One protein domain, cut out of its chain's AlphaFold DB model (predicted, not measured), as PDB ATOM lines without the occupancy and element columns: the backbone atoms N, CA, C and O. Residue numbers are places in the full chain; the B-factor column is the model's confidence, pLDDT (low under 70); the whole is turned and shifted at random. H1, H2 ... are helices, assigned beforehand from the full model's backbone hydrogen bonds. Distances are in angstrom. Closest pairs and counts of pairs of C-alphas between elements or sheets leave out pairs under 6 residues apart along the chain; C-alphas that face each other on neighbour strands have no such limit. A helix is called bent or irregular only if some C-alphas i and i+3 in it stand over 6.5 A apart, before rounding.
ATOM      1  N   GLU A  79     -36.973 -20.906  13.775       89.75
ATOM      2  CA  GLU A  79     -38.052 -21.883  13.783       89.75
ATOM      3  C   GLU A  79     -37.823 -22.943  12.697       89.75
ATOM      4  O   GLU A  79     -37.472 -22.623  11.557       89.75
ATOM      5  N   MET A  80     -37.984 -24.213  13.069       88.94
ATOM      6  CA  MET A  80     -37.819 -25.360  12.181       88.94
ATOM      7  C   MET A  80     -38.870 -26.435  12.471       88.94
ATOM      8  O   MET A  80     -39.459 -26.485  13.550       88.94
ATOM      9  N   GLN A  81     -39.079 -27.323  11.499       87.44
ATOM     10  CA  GLN A  81     -39.940 -28.496  11.633       87.44
ATOM     11  C   GLN A  81     -39.108 -29.778  11.573       87.44
ATOM     12  O   GLN A  81     -38.079 -29.847  10.886       87.44
ATOM     13  N   GLY A  82     -39.542 -30.790  12.326       83.94
ATOM     14  CA  GLY A  82     -39.005 -32.138  12.209       83.94
ATOM     15  C   GLY A  82     -39.459 -32.801  10.909       83.94
ATOM     16  O   GLY A  82     -40.445 -32.395  10.298       83.94
ATOM     17  N   ILE A  83     -38.747 -33.841  10.480       80.19
ATOM     18  CA  ILE A  83     -39.156 -34.640   9.324       80.19
ATOM     19  C   ILE A  83     -39.866 -35.884   9.823       80.19
ATOM     20  O   ILE A  83     -39.265 -36.743  10.465       80.19
ATOM     21  N   GLU A  84     -41.149 -36.016   9.503       68.00
ATOM     22  CA  GLU A  84     -41.862 -37.249   9.796       68.00
ATOM     23  C   GLU A  84     -41.211 -38.429   9.071       68.00
ATOM     24  O   GLU A  84     -41.067 -38.444   7.844       68.00
ATOM     25  N   ASN A  85     -40.859 -39.461   9.836       56.56
ATOM     26  CA  ASN A  85     -40.317 -40.701   9.288       56.56
ATOM     27  C   ASN A  85     -41.274 -41.328   8.257       56.56
ATOM     28  O   ASN A  85     -40.825 -41.925   7.281       56.56
ATOM     29  N   GLU A  86     -42.590 -41.150   8.421       55.41
ATOM     30  CA  GLU A  86     -43.577 -41.583   7.431       55.41
ATOM     31  C   GLU A  86     -43.483 -40.826   6.107       55.41
ATOM     32  O   GLU A  86     -43.618 -41.449   5.056       55.41
ATOM     33  N   ALA A  87     -43.235 -39.516   6.131       57.25
ATOM     34  CA  ALA A  87     -43.053 -38.729   4.916       57.25
ATOM     35  C   ALA A  87     -41.786 -39.173   4.168       57.25
ATOM     36  O   ALA A  87     -41.814 -39.314   2.948       57.25
ATOM     37  N   ILE A  88     -40.703 -39.494   4.886       60.28
ATOM     38  CA  ILE A  88     -39.490 -40.083   4.289       60.28
ATOM     39  C   ILE A  88     -39.816 -41.430   3.631       60.28
ATOM     40  O   ILE A  88     -39.464 -41.648   2.475       60.28
ATOM     41  N   LEU A  89     -40.530 -42.319   4.327       56.31
ATOM     42  CA  LEU A  89     -40.893 -43.640   3.801       56.31
ATOM     43  C   LEU A  89     -41.899 -43.576   2.640       56.31
ATOM     44  O   LEU A  89     -41.848 -44.419   1.746       56.31
ATOM     45  N   LYS A  90     -42.818 -42.604   2.636       58.03
ATOM     46  CA  LYS A  90     -43.753 -42.351   1.525       58.03
ATOM     47  C   LYS A  90     -43.009 -41.802   0.310       58.03
ATOM     48  O   LYS A  90     -43.179 -42.350  -0.771       58.03
ATOM     49  N   ASN A  91     -42.114 -40.831   0.505       62.28
ATOM     50  CA  ASN A  91     -41.269 -40.288  -0.561       62.28
ATOM     51  C   ASN A  91     -40.358 -41.361  -1.173       62.28
ATOM     52  O   ASN A  91     -40.297 -41.474  -2.391       62.28
ATOM     53  N   LEU A  92     -39.723 -42.201  -0.348       61.91
ATOM     54  CA  LEU A  92     -38.900 -43.317  -0.826       61.91
ATOM     55  C   LEU A  92     -39.729 -44.351  -1.599       61.91
ATOM     56  O   LEU A  92     -39.303 -44.808  -2.653       61.91
ATOM     57  N   ARG A  93     -40.926 -44.717  -1.118       62.22
ATOM     58  CA  ARG A  93     -41.817 -45.632  -1.855       62.22
ATOM     59  C   ARG A  93     -42.302 -45.037  -3.172       62.22
ATOM     60  O   ARG A  93     -42.397 -45.759  -4.158       62.22
ATOM     61  N   GLN A  94     -42.599 -43.745  -3.191       67.38
ATOM     62  CA  GLN A  94     -43.071 -43.056  -4.381       67.38
ATOM     63  C   GLN A  94     -41.965 -42.928  -5.437       67.38
ATOM     64  O   GLN A  94     -42.203 -43.301  -6.578       67.38
ATOM     65  N   GLU A  95     -40.743 -42.549  -5.048       68.75
ATOM     66  CA  GLU A  95     -39.581 -42.524  -5.955       68.75
ATOM     67  C   GLU A  95     -39.278 -43.919  -6.533       68.75
ATOM     68  O   GLU A  95     -39.016 -44.061  -7.728       68.75
ATOM     69  N   GLN A  96     -39.380 -44.980  -5.724       67.56
ATOM     70  CA  GLN A  96     -39.208 -46.361  -6.202       67.56
ATOM     71  C   GLN A  96     -40.318 -46.792  -7.175       67.56
ATOM     72  O   GLN A  96     -40.048 -47.501  -8.146       67.56
ATOM     73  N   ASN A  97     -41.558 -46.352  -6.950       70.19
ATOM     74  CA  ASN A  97     -42.682 -46.642  -7.840       70.19
ATOM     75  C   ASN A  97     -42.585 -45.875  -9.161       70.19
ATOM     76  O   ASN A  97     -42.800 -46.472 -10.210       70.19
ATOM     77  N   GLU A  98     -42.211 -44.596  -9.131       71.50
ATOM     78  CA  GLU A  98     -41.976 -43.788 -10.334       71.50
ATOM     79  C   GLU A  98     -40.846 -44.391 -11.178       71.50
ATOM     80  O   GLU A  98     -41.009 -44.585 -12.381       71.50
ATOM     81  N   THR A  99     -39.750 -44.815 -10.541       70.31
ATOM     82  CA  THR A  99     -38.633 -45.481 -11.230       70.31
ATOM     83  C   THR A  99     -39.053 -46.832 -11.825       70.31
ATOM     84  O   THR A  99     -38.646 -47.161 -12.939       70.31
ATOM     85  N   ARG A 100     -39.903 -47.608 -11.130       74.06
ATOM     86  CA  ARG A 100     -40.486 -48.848 -11.677       74.06
ATOM     87  C   ARG A 100     -41.373 -48.576 -12.880       74.06
ATOM     88  O   ARG A 100     -41.231 -49.279 -13.870       74.06
ATOM     89  N   ILE A 101     -42.269 -47.594 -12.792       75.81
ATOM     90  CA  ILE A 101     -43.190 -47.250 -13.879       75.81
ATOM     91  C   ILE A 101     -42.385 -46.818 -15.102       75.81
ATOM     92  O   ILE A 101     -42.565 -47.399 -16.161       75.81
ATOM     93  N   ILE A 102     -41.424 -45.903 -14.940       74.38
ATOM     94  CA  ILE A 102     -40.562 -45.440 -16.035       74.38
ATOM     95  C   ILE A 102     -39.774 -46.604 -16.646       74.38
ATOM     96  O   ILE A 102     -39.769 -46.761 -17.861       74.38
ATOM     97  N   ALA A 103     -39.148 -47.460 -15.832       70.56
ATOM     98  CA  ALA A 103     -38.432 -48.626 -16.344       70.56
ATOM     99  C   ALA A 103     -39.363 -49.576 -17.117       70.56
ATOM    100  O   ALA A 103     -38.984 -50.093 -18.162       70.56
ATOM    101  N   GLN A 104     -40.587 -49.779 -16.628       73.69
ATOM    102  CA  GLN A 104     -41.569 -50.687 -17.214       73.69
ATOM    103  C   GLN A 104     -42.181 -50.132 -18.511       73.69
ATOM    104  O   GLN A 104     -42.380 -50.901 -19.446       73.69
ATOM    105  N   THR A 105     -42.383 -48.813 -18.602       72.88
ATOM    106  CA  THR A 105     -42.789 -48.099 -19.825       72.88
ATOM    107  C   THR A 105     -41.669 -48.093 -20.869       72.88
ATOM    108  O   THR A 105     -41.903 -48.426 -22.023       72.88
ATOM    109  N   LEU A 106     -40.417 -47.846 -20.471       70.56
ATOM    110  CA  LEU A 106     -39.268 -47.938 -21.385       70.56
ATOM    111  C   LEU A 106     -39.056 -49.370 -21.913       70.56
ATOM    112  O   LEU A 106     -38.645 -49.551 -23.057       70.56
ATOM    113  N   LEU A 107     -39.370 -50.389 -21.106       67.69
ATOM    114  CA  LEU A 107     -39.351 -51.800 -21.509       67.69
ATOM    115  C   LEU A 107     -40.497 -52.169 -22.471       67.69
ATOM    116  O   LEU A 107     -40.288 -53.026 -23.326       67.69
ATOM    117  N   SER A 108     -41.674 -51.535 -22.374       63.69
ATOM    118  CA  SER A 108     -42.787 -51.739 -23.321       63.69
ATOM    119  C   SER A 108     -42.629 -50.938 -24.617       63.69
ATOM    120  O   SER A 108     -42.986 -51.418 -25.698       63.69
ATOM    121  N   ASP A 109     -42.030 -49.753 -24.537       54.56
ATOM    122  CA  ASP A 109     -41.801 -48.878 -25.689       54.56
ATOM    123  C   ASP A 109     -40.643 -49.403 -26.552       54.56
ATOM    124  O   ASP A 109     -40.737 -49.392 -27.779       54.56
ATOM    125  N   ALA A 110     -39.634 -50.037 -25.935       52.19
ATOM    126  CA  ALA A 110     -38.593 -50.792 -26.638       52.19
ATOM    127  C   ALA A 110     -39.130 -51.980 -27.465       52.19
ATOM    128  O   ALA A 110     -38.428 -52.469 -28.351       52.19
ATOM    129  N   THR A 111     -40.366 -52.435 -27.218       53.41
ATOM    130  CA  THR A 111     -41.023 -53.479 -28.028       53.41
ATOM    131  C   THR A 111     -41.967 -52.944 -29.107       53.41
ATOM    132  O   THR A 111     -42.387 -53.723 -29.959       53.41
ATOM    133  N   THR A 112     -42.265 -51.638 -29.133       50.16
ATOM    134  CA  THR A 112     -43.295 -51.081 -30.036       50.16
ATOM    135  C   THR A 112     -42.774 -49.992 -30.984       50.16
ATOM    136  O   THR A 112     -43.326 -49.822 -32.068       50.16
ATOM    137  N   THR A 124     -45.829 -28.276 -25.523       52.72
ATOM    138  CA  THR A 124     -46.156 -28.821 -24.192       52.72
ATOM    139  C   THR A 124     -44.912 -29.136 -23.362       52.72
ATOM    140  O   THR A 124     -44.949 -29.098 -22.134       52.72
ATOM    141  N   GLU A 125     -43.782 -29.398 -24.022       54.91
ATOM    142  CA  GLU A 125     -42.550 -29.840 -23.373       54.91
ATOM    143  C   GLU A 125     -41.855 -28.711 -22.593       54.91
ATOM    144  O   GLU A 125     -41.321 -28.940 -21.510       54.91
ATOM    145  N   GLU A 126     -41.880 -27.472 -23.094       57.00
ATOM    146  CA  GLU A 126     -41.246 -26.336 -22.412       57.00
ATOM    147  C   GLU A 126     -42.043 -25.880 -21.179       57.00
ATOM    148  O   GLU A 126     -41.462 -25.554 -20.143       57.00
ATOM    149  N   GLU A 127     -43.375 -25.911 -21.257       60.09
ATOM    150  CA  GLU A 127     -44.263 -25.618 -20.127       60.09
ATOM    151  C   GLU A 127     -44.237 -26.738 -19.083       60.09
ATOM    152  O   GLU A 127     -44.157 -26.455 -17.885       60.09
ATOM    153  N   ALA A 128     -44.192 -28.005 -19.509       62.34
ATOM    154  CA  ALA A 128     -43.990 -29.140 -18.611       62.34
ATOM    155  C   ALA A 128     -42.621 -29.082 -17.913       62.34
ATOM    156  O   ALA A 128     -42.544 -29.290 -16.703       62.34
ATOM    157  N   LYS A 129     -41.545 -28.718 -18.630       60.62
ATOM    158  CA  LYS A 129     -40.201 -28.529 -18.052       60.62
ATOM    159  C   LYS A 129     -40.154 -27.367 -17.058       60.62
ATOM    160  O   LYS A 129     -39.558 -27.513 -15.993       60.62
ATOM    161  N   LYS A 130     -40.811 -26.239 -17.353       68.62
ATOM    162  CA  LYS A 130     -40.911 -25.092 -16.429       68.62
ATOM    163  C   LYS A 130     -41.693 -25.447 -15.162       68.62
ATOM    164  O   LYS A 130     -41.267 -25.088 -14.065       68.62
ATOM    165  N   LYS A 131     -42.790 -26.200 -15.292       70.25
ATOM    166  CA  LYS A 131     -43.612 -26.653 -14.160       70.25
ATOM    167  C   LYS A 131     -42.883 -27.685 -13.295       70.25
ATOM    168  O   LYS A 131     -42.794 -27.511 -12.086       70.25
ATOM    169  N   LEU A 132     -42.241 -28.671 -13.922       66.19
ATOM    170  CA  LEU A 132     -41.402 -29.662 -13.245       66.19
ATOM    171  C   LEU A 132     -40.229 -29.012 -12.497       66.19
ATOM    172  O   LEU A 132     -39.911 -29.405 -11.376       66.19
ATOM    173  N   HIS A 133     -39.597 -27.998 -13.096       68.06
ATOM    174  CA  HIS A 133     -38.516 -27.253 -12.455       68.06
ATOM    175  C   HIS A 133     -39.014 -26.479 -11.226       68.06
ATOM    176  O   HIS A 133     -38.387 -26.544 -10.171       68.06
ATOM    177  N   SER A 134     -40.165 -25.812 -11.332       66.62
ATOM    178  CA  SER A 134     -40.818 -25.127 -10.209       66.62
ATOM    179  C   SER A 134     -41.143 -26.090  -9.061       66.62
ATOM    180  O   SER A 134     -40.794 -25.824  -7.909       66.62
ATOM    181  N   ASP A 135     -41.738 -27.241  -9.369       69.25
ATOM    182  CA  ASP A 135     -42.136 -28.234  -8.367       69.25
ATOM    183  C   ASP A 135     -40.916 -28.885  -7.695       69.25
ATOM    184  O   ASP A 135     -40.888 -29.077  -6.476       69.25
ATOM    185  N   ALA A 136     -39.853 -29.155  -8.459       66.19
ATOM    186  CA  ALA A 136     -38.589 -29.656  -7.926       66.19
ATOM    187  C   ALA A 136     -37.893 -28.630  -7.017       66.19
ATOM    188  O   ALA A 136     -37.375 -28.993  -5.956       66.19
ATOM    189  N   VAL A 137     -37.904 -27.346  -7.390       67.94
ATOM    190  CA  VAL A 137     -37.364 -26.258  -6.563       67.94
ATOM    191  C   VAL A 137     -38.156 -26.138  -5.266       67.94
ATOM    192  O   VAL A 137     -37.551 -26.130  -4.195       67.94
ATOM    193  N   GLN A 138     -39.488 -26.144  -5.328       65.12
ATOM    194  CA  GLN A 138     -40.344 -26.048  -4.148       65.12
ATOM    195  C   GLN A 138     -40.138 -27.234  -3.193       65.12
ATOM    196  O   GLN A 138     -39.907 -27.034  -1.999       65.12
ATOM    197  N   LYS A 139     -40.092 -28.461  -3.729       64.62
ATOM    198  CA  LYS A 139     -39.812 -29.688  -2.964       64.62
ATOM    199  C   LYS A 139     -38.430 -29.646  -2.312       64.62
ATOM    200  O   LYS A 139     -38.257 -30.095  -1.180       64.62
ATOM    201  N   THR A 140     -37.435 -29.074  -2.990       58.16
ATOM    202  CA  THR A 140     -36.080 -28.899  -2.445       58.16
ATOM    203  C   THR A 140     -36.043 -27.819  -1.361       58.16
ATOM    204  O   THR A 140     -35.393 -28.005  -0.333       58.16
ATOM    205  N   VAL A 141     -36.779 -26.721  -1.543       58.81
ATOM    206  CA  VAL A 141     -36.938 -25.648  -0.550       58.81
ATOM    207  C   VAL A 141     -37.623 -26.173   0.713       58.81
ATOM    208  O   VAL A 141     -37.146 -25.899   1.811       58.81
ATOM    209  N   GLU A 142     -38.675 -26.980   0.592       59.88
ATOM    210  CA  GLU A 142     -39.311 -27.655   1.733       59.88
ATOM    211  C   GLU A 142     -38.384 -28.672   2.403       59.88
ATOM    212  O   GLU A 142     -38.256 -28.683   3.626       59.88
ATOM    213  N   LYS A 143     -37.630 -29.452   1.624       56.91
ATOM    214  CA  LYS A 143     -36.638 -30.401   2.153       56.91
ATOM    215  C   LYS A 143     -35.492 -29.709   2.910       56.91
ATOM    216  O   LYS A 143     -34.932 -30.300   3.833       56.91
ATOM    217  N   LEU A 144     -35.164 -28.464   2.550       53.91
ATOM    218  CA  LEU A 144     -34.152 -27.624   3.209       53.91
ATOM    219  C   LEU A 144     -34.690 -26.820   4.404       53.91
ATOM    220  O   LEU A 144     -33.891 -26.328   5.200       53.91
ATOM    221  N   LYS A 145     -36.013 -26.679   4.549       63.75
ATOM    222  CA  LYS A 145     -36.639 -26.044   5.723       63.75
ATOM    223  C   LYS A 145     -36.645 -26.955   6.953       63.75
ATOM    224  O   LYS A 145     -36.725 -26.457   8.075       63.75
ATOM    225  N   ASN A 146     -36.518 -28.265   6.753       78.62
ATOM    226  CA  ASN A 146     -36.652 -29.244   7.822       78.62
ATOM    227  C   ASN A 146     -35.310 -29.623   8.457       78.62
ATOM    228  O   ASN A 146     -34.263 -29.646   7.805       78.62
ATOM    229  N   PHE A 147     -35.345 -29.956   9.743       86.12
ATOM    230  CA  PHE A 147     -34.149 -30.305  10.502       86.12
ATOM    231  C   PHE A 147     -33.651 -31.710  10.142       86.12
ATOM    232  O   PHE A 147     -34.313 -32.709  10.417       86.12
ATOM    233  N   ASN A 148     -32.478 -31.788   9.508       83.62
ATOM    234  CA  ASN A 148     -31.824 -33.040   9.127       83.62
ATOM    235  C   ASN A 148     -30.293 -32.895   9.077       83.62
ATOM    236  O   ASN A 148     -29.743 -31.801   9.218       83.62
ATOM    237  N   LEU A 149     -29.597 -34.013   8.848       85.00
ATOM    238  CA  LEU A 149     -28.136 -34.030   8.775       85.00
ATOM    239  C   LEU A 149     -27.588 -33.133   7.651       85.00
ATOM    240  O   LEU A 149     -26.600 -32.439   7.870       85.00
ATOM    241  N   ALA A 150     -28.238 -33.092   6.485       84.12
ATOM    242  CA  ALA A 150     -27.805 -32.252   5.366       84.12
ATOM    243  C   ALA A 150     -27.910 -30.752   5.700       84.12
ATOM    244  O   ALA A 150     -27.026 -29.969   5.357       84.12
ATOM    245  N   TYR A 151     -28.959 -30.355   6.426       85.75
ATOM    246  CA  TYR A 151     -29.126 -29.000   6.938       85.75
ATOM    247  C   TYR A 151     -27.987 -28.634   7.900       85.75
ATOM    248  O   TYR A 151     -27.359 -27.589   7.733       85.75
ATOM    249  N   LEU A 152     -27.674 -29.514   8.858       89.06
ATOM    250  CA  LEU A 152     -26.579 -29.307   9.813       89.06
ATOM    251  C   LEU A 152     -25.210 -29.232   9.131       89.06
ATOM    252  O   LEU A 152     -24.411 -28.365   9.467       89.06
ATOM    253  N   GLN A 153     -24.937 -30.100   8.159       88.75
ATOM    254  CA  GLN A 153     -23.681 -30.082   7.403       88.75
ATOM    255  C   GLN A 153     -23.510 -28.786   6.602       88.75
ATOM    256  O   GLN A 153     -22.400 -28.274   6.492       88.75
ATOM    257  N   LYS A 154     -24.606 -28.243   6.058       88.00
ATOM    258  CA  LYS A 154     -24.590 -27.021   5.247       88.00
ATOM    259  C   LYS A 154     -24.511 -25.739   6.077       88.00
ATOM    260  O   LYS A 154     -23.857 -24.787   5.663       88.00
ATOM    261  N   HIS A 155     -25.220 -25.686   7.202       87.94
ATOM    262  CA  HIS A 155     -25.419 -24.452   7.970       87.94
ATOM    263  C   HIS A 155     -24.723 -24.447   9.339       87.94
ATOM    264  O   HIS A 155     -24.651 -23.399   9.982       87.94
ATOM    265  N   GLY A 156     -24.208 -25.591   9.790       90.56
ATOM    266  CA  GLY A 156     -23.700 -25.769  11.146       90.56
ATOM    267  C   GLY A 156     -24.806 -25.711  12.205       90.56
ATOM    268  O   GLY A 156     -26.001 -25.751  11.904       90.56
ATOM    269  N   PHE A 157     -24.394 -25.592  13.469       90.69
ATOM    270  CA  PHE A 157     -25.284 -25.443  14.626       90.69
ATOM    271  C   PHE A 157     -24.980 -24.142  15.383       90.69
ATOM    272  O   PHE A 157     -24.730 -24.131  16.583       90.69
ATOM    273  N   ASN A 158     -24.951 -23.031  14.644       92.62
ATOM    274  CA  ASN A 158     -24.543 -21.721  15.167       92.62
ATOM    275  C   ASN A 158     -25.729 -20.849  15.615       92.62
ATOM    276  O   ASN A 158     -25.524 -19.761  16.144       92.62
ATOM    277  N   MET A 159     -26.962 -21.302  15.373       89.06
ATOM    278  CA  MET A 159     -28.193 -20.584  15.694       89.06
ATOM    279  C   MET A 159     -29.084 -21.475  16.567       89.06
ATOM    280  O   MET A 159     -29.323 -22.623  16.178       89.06
ATOM    281  N   PRO A 160     -29.603 -20.977  17.701       93.12
ATOM    282  CA  PRO A 160     -30.641 -21.659  18.466       93.12
ATOM    283  C   PRO A 160     -31.829 -22.043  17.580       93.12
ATOM    284  O   PRO A 160     -32.330 -21.227  16.805       93.12
ATOM    285  N   LEU A 161     -32.285 -23.288  17.697       92.06
ATOM    286  CA  LEU A 161     -33.414 -23.806  16.928       92.06
ATOM    287  C   LEU A 161     -34.635 -23.974  17.831       92.06
ATOM    288  O   LEU A 161     -34.517 -24.511  18.933       92.06
ATOM    289  N   LEU A 162     -35.802 -23.553  17.347       91.75
ATOM    290  CA  LEU A 162     -37.090 -23.760  18.007       91.75
ATOM    291  C   LEU A 162     -37.956 -24.698  17.180       91.75
ATOM    292  O   LEU A 162     -38.186 -24.465  15.994       91.75
ATOM    293  N   PHE A 163     -38.488 -25.715  17.848       92.00
ATOM    294  CA  PHE A 163     -39.467 -26.639  17.297       92.00
ATOM    295  C   PHE A 163     -40.748 -26.503  18.107       92.00
ATOM    296  O   PHE A 163     -40.758 -26.810  19.299       92.00
TER     297      PHE A 163
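This is residues 79 to 112 and 124 to 163 of the 266 residues of the protein "Hypothetical protein" of Timema poppense (UniProt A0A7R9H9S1). The domain looks like an open two-pronged fork with a small head: the long helices H1 and H2 stick out as two separate arms with an empty gap between them, and the head at their shared end holds the short helix H3 and the two ends of the printed part. H1 leads away from the head and H2 leads back to it, and the two arms make the longest axis. The printed part has 74 residues with three named helices, H1, H2 and H3 in that order along the chain, and no named strand; the class is all helix. The whole is extended, with a radius of gyration of the C-alphas of 17.5 A, and its C-alphas span 58 by 28 by 18 A, a rod in outline.

The printed part begins at Glu 79, with its C-alpha at (-38.052, -21.883, 13.783). H1, residues 85 to 109, begins with C-alpha 85 at (-40.317, -40.701, 9.288) and measures 36.0 A from first to last C-alpha. After the cut comes H2, residues 124 to 145, 31.5 A from its first C-alpha at (-46.156, -28.821, -24.192) to its last. H3, residues 149 to 155, measures 10.0 A and ends with C-alpha 155 at (-25.419, -24.452, 7.970). No helix is bent or irregular.

H1 touches no helix: it is apart from H2 and apart from H3. Its N-to-C direction is (0.02, -0.31, -0.95), while that of H2 is (0.27, 0.01, 0.96). Residues 85 to 112, of which 85 to 109 belong to H1, stand free, and so do residues 124 to 141, which belong to H2. A tight link of 3 residues joins H2 to H3. These two helices are close but not clearly touching, with 1 pair of C-alphas within 8 A. Their closest C-alphas are those of Leu 144 and Tyr 151, 6.4 A apart. Their lines are about perpendicular, at 88 degrees. In H1, H2 and H3, every O i to N i+4 pair is within hydrogen-bond range.

The two C-alphas farthest apart are those of Thr 112 and Pro 160, at 58.1 A. The first and last printed C-alphas, those of Glu 79 and Phe 163, are 6.1 A apart. Residues 113 to 123 are not printed, and C-alphas 112 and 124 are 23.2 A apart across this cut. The link from H1 to H2 is the link across the cut. The mean pLDDT of the printed part is 71.1, and 40 residues are under 70: residues 84 to 96, 107 to 112, 124 to 130 and 132 to 145. H1 has a mean pLDDT of 66, H2 of 62 and H3 of 87.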